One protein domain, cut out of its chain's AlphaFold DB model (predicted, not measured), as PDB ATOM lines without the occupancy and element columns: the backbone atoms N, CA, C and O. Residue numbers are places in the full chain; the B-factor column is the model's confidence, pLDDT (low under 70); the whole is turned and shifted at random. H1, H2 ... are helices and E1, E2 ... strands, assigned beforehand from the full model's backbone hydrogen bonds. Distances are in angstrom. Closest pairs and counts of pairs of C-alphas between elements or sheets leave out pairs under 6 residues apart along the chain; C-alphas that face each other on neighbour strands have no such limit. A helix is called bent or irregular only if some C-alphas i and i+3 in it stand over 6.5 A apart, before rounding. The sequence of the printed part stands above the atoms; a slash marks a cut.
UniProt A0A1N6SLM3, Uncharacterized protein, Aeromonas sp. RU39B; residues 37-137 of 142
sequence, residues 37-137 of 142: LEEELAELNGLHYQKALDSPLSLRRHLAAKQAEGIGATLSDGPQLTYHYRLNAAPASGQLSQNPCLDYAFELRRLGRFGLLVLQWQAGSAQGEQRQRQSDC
ATOM      1  N   LEU A  37     104.640 112.505 234.159       73.44
ATOM      2  CA  LEU A  37     106.002 111.987 233.992       73.44
ATOM      3  C   LEU A  37     106.127 111.068 232.773       73.44
ATOM      4  O   LEU A  37     107.133 111.131 232.075       73.44
ATOM      5  N   GLU A  38     105.134 110.220 232.501       71.38
ATOM      6  CA  GLU A  38     105.110 109.375 231.299       71.38
ATOM      7  C   GLU A  38     105.041 110.211 230.017       71.38
ATOM      8  O   GLU A  38     105.740 109.907 229.048       71.38
ATOM      9  N   GLU A  39     104.248 111.282 230.020       76.81
ATOM     10  CA  GLU A  39     104.127 112.209 228.895       76.81
ATOM     11  C   GLU A  39     105.422 113.003 228.673       76.81
ATOM     12  O   GLU A  39     105.919 113.060 227.548       76.81
ATOM     13  N   GLU A  40     106.052 113.495 229.743       77.12
ATOM     14  CA  GLU A  40     107.359 114.162 229.678       77.12
ATOM     15  C   GLU A  40     108.461 113.200 229.196       77.12
ATOM     16  O   GLU A  40     109.318 113.572 228.392       77.12
ATOM     17  N   LEU A  41     108.416 111.926 229.607       64.25
ATOM     18  CA  LEU A  41     109.345 110.900 229.132       64.25
ATOM     19  C   LEU A  41     109.114 110.559 227.654       64.25
ATOM     20  O   LEU A  41     110.074 110.299 226.925       64.25
ATOM     21  N   ALA A  42     107.859 110.536 227.199       59.00
ATOM     22  CA  ALA A  42     107.504 110.311 225.802       59.00
ATOM     23  C   ALA A  42     107.933 111.492 224.919       59.00
ATOM     24  O   ALA A  42     108.479 111.268 223.837       59.00
ATOM     25  N   GLU A  43     107.770 112.727 225.399       73.50
ATOM     26  CA  GLU A  43     108.251 113.941 224.740       73.50
ATOM     27  C   GLU A  43     109.786 113.956 224.660       73.50
ATOM     28  O   GLU A  43     110.351 114.102 223.573       73.50
ATOM     29  N   LEU A  44     110.478 113.696 225.776       64.56
ATOM     30  CA  LEU A  44     111.942 113.597 225.830       64.56
ATOM     31  C   LEU A  44     112.482 112.505 224.905       64.56
ATOM     32  O   LEU A  44     113.448 112.733 224.170       64.56
ATOM     33  N   ASN A  45     111.859 111.327 224.907       60.25
ATOM     34  CA  ASN A  45     112.247 110.237 224.020       60.25
ATOM     35  C   ASN A  45     111.973 110.593 222.555       60.25
ATOM     36  O   ASN A  45     112.855 110.402 221.718       60.25
ATOM     37  N   GLY A  46     110.806 111.159 222.236       57.66
ATOM     38  CA  GLY A  46     110.462 111.621 220.891       57.66
ATOM     39  C   GLY A  46     111.479 112.628 220.348       57.66
ATOM     40  O   GLY A  46     112.001 112.450 219.247       57.66
ATOM     41  N   LEU A  47     111.855 113.620 221.159       59.12
ATOM     42  CA  LEU A  47     112.898 114.598 220.837       59.12
ATOM     43  C   LEU A  47     114.273 113.943 220.638       59.12
ATOM     44  O   LEU A  47     115.014 114.319 219.725       59.12
ATOM     45  N   HIS A  48     114.625 112.954 221.462       57.31
ATOM     46  CA  HIS A  48     115.890 112.230 221.337       57.31
ATOM     47  C   HIS A  48     115.971 111.444 220.019       57.31
ATOM     48  O   HIS A  48     116.987 111.513 219.322       57.31
ATOM     49  N   TYR A  49     114.891 110.757 219.637       51.72
ATOM     50  CA  TYR A  49     114.811 110.032 218.368       51.72
ATOM     51  C   TYR A  49     114.826 110.978 217.164       51.72
ATOM     52  O   TYR A  49     115.587 110.750 216.223       51.72
ATOM     53  N   GLN A  50     114.069 112.077 217.213       51.62
ATOM     54  CA  GLN A  50     114.070 113.103 216.167       51.62
ATOM     55  C   GLN A  50     115.485 113.668 215.953       51.62
ATOM     56  O   GLN A  50     115.980 113.730 214.830       51.62
ATOM     57  N   LYS A  51     116.199 113.980 217.043       57.19
ATOM     58  CA  LYS A  51     117.586 114.463 217.002       57.19
ATOM     59  C   LYS A  51     118.551 113.426 216.423       57.19
ATOM     60  O   LYS A  51     119.462 113.800 215.685       57.19
ATOM     61  N   ALA A  52     118.358 112.142 216.723       56.03
ATOM     62  CA  ALA A  52     119.153 111.062 216.143       56.03
ATOM     63  C   ALA A  52     118.939 110.929 214.623       56.03
ATOM     64  O   ALA A  52     119.896 110.648 213.905       56.03
ATOM     65  N   LEU A  53     117.723 111.189 214.129       51.09
ATOM     66  CA  LEU A  53     117.384 111.180 212.699       51.09
ATOM     67  C   LEU A  53     117.859 112.444 211.959       51.09
ATOM     68  O   LEU A  53     118.360 112.362 210.837       51.09
ATOM     69  N   ASP A  54     117.764 113.612 212.594       57.62
ATOM     70  CA  ASP A  54     118.178 114.893 212.011       57.62
ATOM     71  C   ASP A  54     119.699 115.098 212.036       57.62
ATOM     72  O   ASP A  54     120.257 115.872 211.245       57.62
ATOM     73  N   SER A  55     120.402 114.406 212.933       63.00
ATOM     74  CA  SER A  55     121.854 114.500 213.079       63.00
ATOM     75  C   SER A  55     122.613 114.097 211.797       63.00
ATOM     76  O   SER A  55     123.412 114.905 211.316       63.00
ATOM     77  N   PRO A  56     122.312 112.955 211.142       66.44
ATOM     78  CA  PRO A  56     122.855 112.623 209.826       66.44
ATOM     79  C   PRO A  56     122.515 113.645 208.733       66.44
ATOM     80  O   PRO A  56     123.379 113.988 207.929       66.44
ATOM     81  N   LEU A  57     121.278 114.157 208.685       70.19
ATOM     82  CA  LEU A  57     120.836 115.100 207.644       70.19
ATOM     83  C   LEU A  57     121.538 116.455 207.752       70.19
ATOM     84  O   LEU A  57     122.045 116.988 206.765       70.19
ATOM     85  N   SER A  58     121.577 117.013 208.957       73.12
ATOM     86  CA  SER A  58     122.272 118.268 209.247       73.12
ATOM     87  C   SER A  58     123.779 118.157 209.017       73.12
ATOM     88  O   SER A  58     124.367 119.072 208.442       73.12
ATOM     89  N   LEU A  59     124.388 117.020 209.378       72.06
ATOM     90  CA  LEU A  59     125.787 116.737 209.078       72.06
ATOM     91  C   LEU A  59     126.017 116.709 207.564       72.06
ATOM     92  O   LEU A  59     126.853 117.456 207.077       72.06
ATOM     93  N   ARG A  60     125.218 115.956 206.796       72.50
ATOM     94  CA  ARG A  60     125.323 115.900 205.323       72.50
ATOM     95  C   ARG A  60     125.232 117.275 204.659       72.50
ATOM     96  O   ARG A  60     126.011 117.551 203.752       72.50
ATOM     97  N   ARG A  61     124.324 118.149 205.111       77.50
ATOM     98  CA  ARG A  61     124.220 119.530 204.595       77.50
ATOM     99  C   ARG A  61     125.477 120.347 204.888       77.50
ATOM    100  O   ARG A  61     125.968 121.041 204.003       77.50
ATOM    101  N   HIS A  62     126.009 120.236 206.104       76.69
ATOM    102  CA  HIS A  62     127.274 120.872 206.482       76.69
ATOM    103  C   HIS A  62     128.441 120.365 205.624       76.69
ATOM    104  O   HIS A  62     129.243 121.163 205.147       76.69
ATOM    105  N   LEU A  63     128.492 119.060 205.337       70.69
ATOM    106  CA  LEU A  63     129.536 118.479 204.485       70.69
ATOM    107  C   LEU A  63     129.468 118.992 203.050       70.69
ATOM    108  O   LEU A  63     130.499 119.335 202.478       70.69
ATOM    109  N   ALA A  64     128.263 119.089 202.486       71.31
ATOM    110  CA  ALA A  64     128.066 119.633 201.146       71.31
ATOM    111  C   ALA A  64     128.595 121.076 201.034       71.31
ATOM    112  O   ALA A  64     129.198 121.432 200.024       71.31
ATOM    113  N   ALA A  65     128.437 121.884 202.089       74.25
ATOM    114  CA  ALA A  65     129.014 123.226 202.147       74.25
ATOM    115  C   ALA A  65     130.554 123.193 202.219       74.25
ATOM    116  O   ALA A  65     131.217 123.922 201.487       74.25
ATOM    117  N   LYS A  66     131.137 122.304 203.034       69.44
ATOM    118  CA  LYS A  66     132.600 122.151 203.147       69.44
ATOM    119  C   LYS A  66     133.265 121.632 201.879       69.44
ATOM    120  O   LYS A  66     134.379 122.039 201.558       69.44
ATOM    121  N   GLN A  67     132.566 120.811 201.110       67.06
ATOM    122  CA  GLN A  67     133.061 120.328 199.828       67.06
ATOM    123  C   GLN A  67     133.259 121.465 198.812       67.06
ATOM    124  O   GLN A  67     134.211 121.427 198.032       67.06
ATOM    125  N   ALA A  68     132.435 122.518 198.870       62.06
ATOM    126  CA  ALA A  68     132.608 123.721 198.055       62.06
ATOM    127  C   ALA A  68     133.841 124.561 198.459       62.06
ATOM    128  O   ALA A  68     134.389 125.277 197.627       62.06
ATOM    129  N   GLU A  69     134.322 124.432 199.700       64.69
ATOM    130  CA  GLU A  69     135.568 125.048 200.193       64.69
ATOM    131  C   GLU A  69     136.825 124.236 199.794       64.69
ATOM    132  O   GLU A  69     137.936 124.551 200.215       64.69
ATOM    133  N   GLY A  70     136.671 123.174 198.989       58.50
ATOM    134  CA  GLY A  70     137.773 122.309 198.554       58.50
ATOM    135  C   GLY A  70     138.228 121.293 199.608       58.50
ATOM    136  O   GLY A  70     139.280 120.670 199.442       58.50
ATOM    137  N   ILE A  71     137.448 121.115 200.679       63.97
ATOM    138  CA  ILE A  71     137.679 120.116 201.725       63.97
ATOM    139  C   ILE A  71     136.989 118.813 201.312       63.97
ATOM    140  O   ILE A  71     135.773 118.769 201.122       63.97
ATOM    141  N   GLY A  72     137.750 117.724 201.187       65.06
ATOM    142  CA  GLY A  72     137.187 116.409 200.879       65.06
ATOM    143  C   GLY A  72     136.496 115.826 202.109       65.06
ATOM    144  O   GLY A  72     137.144 115.192 202.935       65.06
ATOM    145  N   ALA A  73     135.197 116.076 202.233       66.44
ATOM    146  CA  ALA A  73     134.362 115.654 203.347       66.44
ATOM    147  C   ALA A  73     133.454 114.488 202.916       66.44
ATOM    148  O   ALA A  73     132.557 114.686 202.098       66.44
ATOM    149  N   THR A  74     133.652 113.279 203.451       70.31
ATOM    150  CA  THR A  74     132.758 112.134 203.177       70.31
ATOM    151  C   THR A  74     132.213 111.523 204.459       70.31
ATOM    152  O   THR A  74     132.950 111.271 205.412       70.31
ATOM    153  N   LEU A  75     130.901 111.280 204.473       72.38
ATOM    154  CA  LEU A  75     130.216 110.518 205.514       72.38
ATOM    155  C   LEU A  75     129.928 109.120 204.974       72.38
ATOM    156  O   LEU A  75     129.243 108.982 203.961       72.38
ATOM    157  N   SER A  76     130.443 108.100 205.648       72.56
ATOM    158  CA  SER A  76     130.148 106.706 205.327       72.56
ATOM    159  C   SER A  76     129.166 106.136 206.343       72.56
ATOM    160  O   SER A  76     129.433 106.154 207.548       72.56
ATOM    161  N   ASP A  77     128.041 105.626 205.841       66.19
ATOM    162  CA  ASP A  77     127.075 104.874 206.636       66.19
ATOM    163  C   ASP A  77     127.531 103.407 206.733       66.19
ATOM    164  O   ASP A  77     127.846 102.766 205.729       66.19
ATOM    165  N   GLY A  78     127.576 102.874 207.951       64.19
ATOM    166  CA  GLY A  78     127.985 101.505 208.269       64.19
ATOM    167  C   GLY A  78     127.613 101.163 209.719       64.19
ATOM    168  O   GLY A  78     126.835 101.903 210.322       64.19
ATOM    169  N   PRO A  79     128.172 100.101 210.333       63.53
ATOM    170  CA  PRO A  79     127.954  99.823 211.763       63.53
ATOM    171  C   PRO A  79     128.435 100.970 212.677       63.53
ATOM    172  O   PRO A  79     128.031 101.057 213.834       63.53
ATOM    173  N   GLN A  80     129.284 101.856 212.149       70.94
ATOM    174  CA  GLN A  80     129.730 103.104 212.758       70.94
ATOM    175  C   GLN A  80     129.689 104.212 211.697       70.94
ATOM    176  O   GLN A  80     130.152 104.016 210.572       70.94
ATOM    177  N   LEU A  81     129.166 105.384 212.068       72.44
ATOM    178  CA  LEU A  81     129.217 106.582 211.230       72.44
ATOM    179  C   LEU A  81     130.644 107.132 211.232       72.44
ATOM    180  O   LEU A  81     131.174 107.483 212.290       72.44
ATOM    181  N   THR A  82     131.257 107.207 210.051       73.75
ATOM    182  CA  THR A  82     132.631 107.704 209.902       73.75
ATOM    183  C   THR A  82     132.655 108.966 209.058       73.75
ATOM    184  O   THR A  82     132.144 108.969 207.939       73.75
ATOM    185  N   TYR A  83     133.261 110.026 209.589       75.31
ATOM    186  CA  TYR A  83     133.501 111.267 208.869       75.31
ATOM    187  C   TYR A  83     134.967 111.394 208.478       75.31
ATOM    188  O   TYR A  83     135.841 111.449 209.342       75.31
ATOM    189  N   HIS A  84     135.227 111.465 207.176       78.44
ATOM    190  CA  HIS A  84     136.554 111.703 206.631       78.44
ATOM    191  C   HIS A  84     136.711 113.174 206.270       78.44
ATOM    192  O   HIS A  84     135.930 113.701 205.483       78.44
ATOM    193  N   TYR A  85     137.743 113.808 206.814       79.38
ATOM    194  CA  TYR A  85     138.114 115.186 206.535       79.38
ATOM    195  C   TYR A  85     139.455 115.198 205.809       79.38
ATOM    196  O   TYR A  85     140.477 114.870 206.408       79.38
ATOM    197  N   ARG A  86     139.465 115.551 204.523       77.56
ATOM    198  CA  ARG A  86     140.685 115.615 203.712       77.56
ATOM    199  C   ARG A  86     141.111 117.049 203.457       77.56
ATOM    200  O   ARG A  86     140.354 117.825 202.873       77.56
ATOM    201  N   LEU A  87     142.343 117.362 203.848       74.06
ATOM    202  CA  LEU A  87     143.011 118.620 203.527       74.06
ATOM    203  C   LEU A  87     144.081 118.433 202.457       74.06
ATOM    204  O   LEU A  87     144.842 117.466 202.472       74.06
ATOM    205  N   ASN A  88     144.175 119.438 201.588       68.06
ATOM    206  CA  ASN A  88     145.161 119.509 200.506       68.06
ATOM    207  C   ASN A  88     146.522 120.064 200.980       68.06
ATOM    208  O   ASN A  88     147.462 120.154 200.195       68.06
ATOM    209  N   ALA A  89     146.625 120.468 202.251       72.19
ATOM    210  CA  ALA A  89     147.836 120.989 202.877       72.19
ATOM    211  C   ALA A  89     148.166 120.185 204.141       72.19
ATOM    212  O   ALA A  89     147.274 119.862 204.927       72.19
ATOM    213  N   ALA A  90     149.448 119.870 204.338       71.62
ATOM    214  CA  ALA A  90     149.924 119.189 205.535       71.62
ATOM    215  C   ALA A  90     150.134 120.205 206.673       71.62
ATOM    216  O   ALA A  90     150.761 121.244 206.446       71.62
ATOM    217  N   PRO A  91     149.653 119.925 207.896       78.50
ATOM    218  CA  PRO A  91     149.938 120.763 209.050       78.50
ATOM    219  C   PRO A  91     151.423 120.664 209.422       78.50
ATOM    220  O   PRO A  91     152.000 119.577 209.428       78.50
ATOM    221  N   ALA A  92     152.034 121.790 209.795       76.19
ATOM    222  CA  ALA A  92     153.447 121.841 210.190       76.19
ATOM    223  C   ALA A  92     153.767 120.963 211.417       76.19
ATOM    224  O   ALA A  92     154.876 120.454 211.545       76.19
ATOM    225  N   SER A  93     152.790 120.758 212.303       77.06
ATOM    226  CA  SER A  93     152.887 119.915 213.503       77.06
ATOM    227  C   SER A  93     152.717 118.415 213.230       77.06
ATOM    228  O   SER A  93     152.858 117.621 214.156       77.06
ATOM    229  N   GLY A  94     152.348 118.009 212.008       77.00
ATOM    230  CA  GLY A  94     151.971 116.620 211.713       77.00
ATOM    231  C   GLY A  94     150.673 116.167 212.396       77.00
ATOM    232  O   GLY A  94     150.361 114.981 212.396       77.00
ATOM    233  N   GLN A  95     149.915 117.097 212.979       79.12
ATOM    234  CA  GLN A  95     148.581 116.880 213.527       79.12
ATOM    235  C   GLN A  95     147.669 117.984 213.033       79.12
ATOM    236  O   GLN A  95     148.037 119.158 213.044       79.12
ATOM    237  N   LEU A  96     146.471 117.606 212.610       81.06
ATOM    238  CA  LEU A  96     145.526 118.548 212.038       81.06
ATOM    239  C   LEU A  96     144.884 119.438 213.106       81.06
ATOM    240  O   LEU A  96     144.553 120.591 212.852       81.06
ATOM    241  N   SER A  97     144.728 118.885 214.305       85.88
ATOM    242  CA  SER A  97     144.192 119.565 215.474       85.88
ATOM    243  C   SER A  97     144.872 119.021 216.726       85.88
ATOM    244  O   SER A  97     145.062 117.811 216.862       85.88
ATOM    245  N   GLN A  98     145.223 119.910 217.655       88.12
ATOM    246  CA  GLN A  98     145.724 119.511 218.975       88.12
ATOM    247  C   GLN A  98     144.590 119.077 219.914       88.12
ATOM    248  O   GLN A  98     144.827 118.335 220.863       88.12
ATOM    249  N   ASN A  99     143.355 119.518 219.648       89.19
ATOM    250  CA  ASN A  99     142.170 119.125 220.400       89.19
ATOM    251  C   ASN A  99     140.970 118.901 219.461       89.19
ATOM    252  O   ASN A  99     140.092 119.763 219.343       89.19
ATOM    253  N   PRO A 100     140.888 117.723 218.816       88.44
ATOM    254  CA  PRO A 100     139.838 117.440 217.841       88.44
ATOM    255  C   PRO A 100     138.433 117.493 218.438       88.44
ATOM    256  O   PRO A 100     137.481 117.834 217.744       88.44
ATOM    257  N   CYS A 101     138.295 117.185 219.731       89.62
ATOM    258  CA  CYS A 101     137.020 117.252 220.440       89.62
ATOM    259  C   CYS A 101     136.464 118.676 220.530       89.62
ATOM    260  O   CYS A 101     135.246 118.841 220.586       89.62
ATOM    261  N   LEU A 102     137.330 119.693 220.542       89.06
ATOM    262  CA  LEU A 102     136.919 121.093 220.516       89.06
ATOM    263  C   LEU A 102     136.746 121.586 219.076       89.06
ATOM    264  O   LEU A 102     135.686 122.107 218.732       89.06
ATOM    265  N   ASP A 103     137.758 121.370 218.239       86.69
ATOM    266  CA  ASP A 103     137.825 121.954 216.893       86.69
ATOM    267  C   ASP A 103     136.786 121.349 215.933       86.69
ATOM    268  O   ASP A 103     136.265 122.041 215.061       86.69
ATOM    269  N   TYR A 104     136.429 120.075 216.137       86.50
ATOM    270  CA  TYR A 104     135.429 119.330 215.359       86.50
ATOM    271  C   TYR A 104     134.237 118.903 216.220       86.50
ATOM    272  O   TYR A 104     133.621 117.852 216.011       86.50
ATOM    273  N   ALA A 105     133.907 119.711 217.234       87.31
ATOM    274  CA  ALA A 105     132.809 119.424 218.152       87.31
ATOM    275  C   ALA A 105     131.467 119.256 217.422       87.31
ATOM    276  O   ALA A 105     130.630 118.455 217.844       87.31
ATOM    277  N   PHE A 106     131.251 120.000 216.332       84.69
ATOM    278  CA  PHE A 106     130.023 119.917 215.547       84.69
ATOM    279  C   PHE A 106     129.856 118.533 214.913       84.69
ATOM    280  O   PHE A 106     128.807 117.906 215.073       84.69
ATOM    281  N   GLU A 107     130.887 118.049 214.225       85.12
ATOM    282  CA  GLU A 107     130.880 116.762 213.543       85.12
ATOM    283  C   GLU A 107     130.833 115.626 214.561       85.12
ATOM    284  O   GLU A 107     129.941 114.781 214.502       85.12
ATOM    285  N   LEU A 108     131.717 115.648 215.561       85.62
ATOM    286  CA  LEU A 108     131.809 114.589 216.563       85.62
ATOM    287  C   LEU A 108     130.507 114.409 217.346       85.62
ATOM    288  O   LEU A 108     130.062 113.278 217.515       85.62
ATOM    289  N   ARG A 109     129.834 115.490 217.762       84.81
ATOM    290  CA  ARG A 109     128.544 115.385 218.472       84.81
ATOM    291  C   ARG A 109     127.424 114.795 217.614       84.81
ATOM    292  O   ARG A 109     126.443 114.307 218.172       84.81
ATOM    293  N   ARG A 110     127.558 114.833 216.285       81.62
ATOM    294  CA  ARG A 110     126.542 114.374 215.328       81.62
ATOM    295  C   ARG A 110     126.809 112.990 214.738       81.62
ATOM    296  O   ARG A 110     125.907 112.396 214.149       81.62
ATOM    297  N   LEU A 111     128.003 112.441 214.941       77.44
ATOM    298  CA  LEU A 111     128.337 111.074 214.529       77.44
ATOM    299  C   LEU A 111     127.717 109.989 215.429       77.44
ATOM    300  O   LEU A 111     127.773 108.806 215.100       77.44
ATOM    301  N   GLY A 112     127.118 110.379 216.556       74.69
ATOM    302  CA  GLY A 112     126.552 109.451 217.532       74.69
ATOM    303  C   GLY A 112     127.619 108.742 218.373       74.69
ATOM    304  O   GLY A 112     128.819 108.957 218.211       74.69
ATOM    305  N   ARG A 113     127.174 107.885 219.301       77.56
ATOM    306  CA  ARG A 113     128.034 107.237 220.314       77.56
ATOM    307  C   ARG A 113     129.199 106.443 219.720       77.56
ATOM    308  O   ARG A 113     130.292 106.424 220.275       77.56
ATOM    309  N   PHE A 114     128.950 105.777 218.600       78.12
ATOM    310  CA  PHE A 114     129.948 104.993 217.877       78.12
ATOM    311  C   PHE A 114     130.505 105.776 216.693       78.12
ATOM    312  O   PHE A 114     130.873 105.187 215.694       78.12
ATOM    313  N   GLY A 115     130.531 107.101 216.761       81.31
ATOM    314  CA  GLY A 115     131.057 107.951 215.706       81.31
ATOM    315  C   GLY A 115     132.581 107.949 215.620       81.31
ATOM    316  O   GLY A 115     133.251 107.946 216.657       81.31
ATOM    317  N   LEU A 116     133.134 108.003 214.404       86.00
ATOM    318  CA  LEU A 116     134.570 108.195 214.160       86.00
ATOM    319  C   LEU A 116     134.832 109.388 213.243       86.00
ATOM    320  O   LEU A 116     134.340 109.444 212.123       86.00
ATOM    321  N   LEU A 117     135.672 110.308 213.700       88.62
ATOM    322  CA  LEU A 117     136.287 111.345 212.886       88.62
ATOM    323  C   LEU A 117     137.661 110.863 212.414       88.62
ATOM    324  O   LEU A 117     138.485 110.436 213.223       88.62
ATOM    325  N   VAL A 118     137.914 110.963 211.115       89.81
ATOM    326  CA  VAL A 118     139.185 110.632 210.471       89.81
ATOM    327  C   VAL A 118     139.672 111.858 209.707       89.81
ATOM    328  O   VAL A 118     139.145 112.202 208.653       89.81
ATOM    329  N   LEU A 119     140.688 112.524 210.236       87.88
ATOM    330  CA  LEU A 119     141.354 113.666 209.621       87.88
ATOM    331  C   LEU A 119     142.533 113.145 208.798       87.88
ATOM    332  O   LEU A 119     143.425 112.511 209.348       87.88
ATOM    333  N   GLN A 120     142.545 113.395 207.496       88.38
ATOM    334  CA  GLN A 120     143.589 112.970 206.566       88.38
ATOM    335  C   GLN A 120     144.181 114.193 205.869       88.38
ATOM    336  O   GLN A 120     143.465 115.121 205.490       88.38
ATOM    337  N   TRP A 121     145.489 114.183 205.652       86.88
ATOM    338  CA  TRP A 121     146.157 115.208 204.858       86.88
ATOM    339  C   TRP A 121     147.203 114.586 203.949       86.88
ATOM    340  O   TRP A 121     147.830 113.580 204.287       86.88
ATOM    341  N   GLN A 122     147.394 115.219 202.796       79.00
ATOM    342  CA  GLN A 122     148.428 114.857 201.839       79.00
ATOM    343  C   GLN A 122     148.910 116.121 201.124       79.00
ATOM    344  O   GLN A 122     148.141 116.759 200.410       79.00
ATOM    345  N   ALA A 123     150.175 116.491 201.325       74.69
ATOM    346  CA  ALA A 123     150.816 117.607 200.638       74.69
ATOM    347  C   ALA A 123     152.271 117.264 200.299       74.69
ATOM    348  O   ALA A 123     153.112 117.090 201.184       74.69
ATOM    349  N   GLY A 124     152.579 117.161 199.004       74.81
ATOM    350  CA  GLY A 124     153.896 116.722 198.540       74.81
ATOM    351  C   GLY A 124     154.221 115.304 199.025       74.81
ATOM    352  O   GLY A 124     153.451 114.377 198.785       74.81
ATOM    353  N   SER A 125     155.350 115.138 199.721       73.75
ATOM    354  CA  SER A 125     155.748 113.870 200.355       73.75
ATOM    355  C   SER A 125     155.168 113.668 201.761       73.75
ATOM    356  O   SER A 125     155.302 112.580 202.322       73.75
ATOM    357  N   ALA A 126     154.534 114.690 202.345       73.56
ATOM    358  CA  ALA A 126     153.968 114.618 203.683       73.56
ATOM    359  C   ALA A 126     152.522 114.125 203.619       73.56
ATOM    360  O   ALA A 126     151.656 114.755 203.012       73.56
ATOM    361  N   GLN A 127     152.253 113.009 204.287       85.81
ATOM    362  CA  GLN A 127     150.911 112.476 204.469       85.81
ATOM    363  C   GLN A 127     150.718 112.053 205.916       85.81
ATOM    364  O   GLN A 127     151.679 111.691 206.599       85.81
ATOM    365  N   GLY A 128     149.478 112.066 206.372       86.44
ATOM    366  CA  GLY A 128     149.166 111.540 207.684       86.44
ATOM    367  C   GLY A 128     147.681 111.467 207.946       86.44
ATOM    368  O   GLY A 128     146.845 111.900 207.147       86.44
ATOM    369  N   GLU A 129     147.381 110.847 209.075       89.94
ATOM    370  CA  GLU A 129     146.029 110.608 209.523       89.94
ATOM    371  C   GLU A 129     145.947 110.789 211.035       89.94
ATOM    372  O   GLU A 129     146.815 110.345 211.785       89.94
ATOM    373  N   GLN A 130     144.868 111.415 211.479       89.31
ATOM    374  CA  GLN A 130     144.517 111.569 212.877       89.31
ATOM    375  C   GLN A 130     143.076 111.103 213.072       89.31
ATOM    376  O   GLN A 130     142.178 111.481 212.325       89.31
ATOM    377  N   ARG A 131     142.848 110.265 214.085       92.25
ATOM    378  CA  ARG A 131     141.534 109.686 214.377       92.25
ATOM    379  C   ARG A 131     141.031 110.158 215.729       92.25
ATOM    380  O   ARG A 131     141.790 110.166 216.690       92.25
ATOM    381  N   GLN A 132     139.746 110.474 215.801       93.12
ATOM    382  CA  GLN A 132     139.069 110.841 217.039       93.12
ATOM    383  C   GLN A 132     137.722 110.121 217.116       93.12
ATOM    384  O   GLN A 132     136.870 110.312 216.248       93.12
ATOM    385  N   ARG A 133     137.494 109.308 218.153       89.50
ATOM    386  CA  ARG A 133     136.150 108.763 218.402       89.50
ATOM    387  C   ARG A 133     135.321 109.764 219.185       89.50
ATOM    388  O   ARG A 133     135.842 110.480 220.041       89.50
ATOM    389  N   GLN A 134     134.016 109.749 218.937       87.06
ATOM    390  CA  GLN A 134     133.060 110.546 219.704       87.06
ATOM    391  C   GLN A 134     133.064 110.163 221.190       87.06
ATOM    392  O   GLN A 134     132.970 111.047 222.040       87.06
ATOM    393  N   SER A 135     133.218 108.867 221.486       87.38
ATOM    394  CA  SER A 135     133.262 108.315 222.846       87.38
ATOM    395  C   SER A 135     134.431 108.821 223.683       87.38
ATOM    396  O   SER A 135     134.343 108.831 224.906       87.38
ATOM    397  N   ASP A 136     135.517 109.220 223.024       92.19
ATOM    398  CA  ASP A 136     136.763 109.623 223.678       92.19
ATOM    399  C   ASP A 136     136.741 111.125 224.022       92.19
ATOM    400  O   ASP A 136     137.649 111.642 224.666       92.19
ATOM    401  N   CYS A 137     135.692 111.839 223.597       89.00
ATOM    402  CA  CYS A 137     135.480 113.241 223.909       89.00
ATOM    403  C   CYS A 137     134.581 113.405 225.135       89.00
ATOM    404  O   CYS A 137     133.462 112.891 225.190       89.00
TER     405      CYS A 137
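AT A GLANCE: This is residues 37 to 137 of the 142 residues of an uncharacterized protein of Aeromonas sp. RU39B (UniProt A0A1N6SLM3). A twisted sheet of four strands has one long helix, H1, running along its E1 edge over one face, and the first part of that helix, residues 37 to 50, sticks out far beyond the sheet as a free arm. Two short helices, H2 and H3, join E2 to E3 and only graze the sheet. The printed part has 101 residues, with three named helices and four named strands in the order H1 E1 E2 H2 H3 E3 E4; the sheet's order is E1 E2 E3 E4, mixed, and the class is mixed, helices and strands. The whole is loose, with a radius of gyration of the C-alphas of 15.9 A, and spans 59 by 27 by 23 A, the arm making much of the length.

HOW THE PARTS SIT: In the sheet, E2, residues 82 to 87, and E3, residues 116 to 123, are parallel inner strands, with N 85 and O 118 at 2.8 A. The edge strand E1, residues 72 to 76, forms an antiparallel hairpin with E2, with N 74 and O 84 at 3.1 A. The other edge strand, E4, residues 126 to 133, forms an antiparallel hairpin with E3, with N 119 and O 130 at 2.8 A. H1, residues 37 to 68, is on the sheet at a height of 12.2 A, over E1 and along the strands, at 13 degrees to E1 on the local plane; this gives two layers, a helix on one face of a sheet. The closest C-alphas of H1 and E1 are those of Leu 63 and Ala 73, 5.7 A apart. H3, residues 105 to 110, touches residues 55 to 59 of H1 alone, opposite ways at a steep tilt of 60 degrees; their closest C-alphas, of Ser 55 and Arg 110, are 5.2 A apart. H2, residues 100 to 103, is close to H3 but not clearly touching, the closest C-alphas being those of Cys 101 and Leu 108 at 7.0 A, and is apart from H1. E2, H2 H3 and E3 form a strand-helix-strand unit, two parallel neighbour strands with helices between, and its crossover is right-handed. O i to N i+4 pairs are within hydrogen-bond range in 25 of 28 cases in H1 and 1 of 2 in H3; H2 is too short for such a pair.

IN THESE COORDINATES: H1 begins at C-alpha 37, (106.002, 111.987, 233.992), and is 46.2 A long; it has a kink of 31 degrees near residue 54 and is neither bent nor irregular, but only just: C-alphas 53 and 56 are 6.3 A apart. E1 measures 12.8 A, E2 16.4 A, H2 5.0 A, H3 8.5 A and E3 23.1 A. E4, 23.8 A, ends at C-alpha 133, (136.150, 108.763, 218.402).

THE WHOLE: The two C-alphas farthest apart, of Leu 37 and Ser 125, are 60.1 A from each other. Without residues 37 to 50, the body spans 40 by 29 by 22 A. The printed part has no cut; the link from E2 to H2, 12 residues, is long, and the other links are tight. The mean pLDDT of the printed part is 75.3, and 27 residues are under 70, among them residues 44 to 56 and 66 to 73.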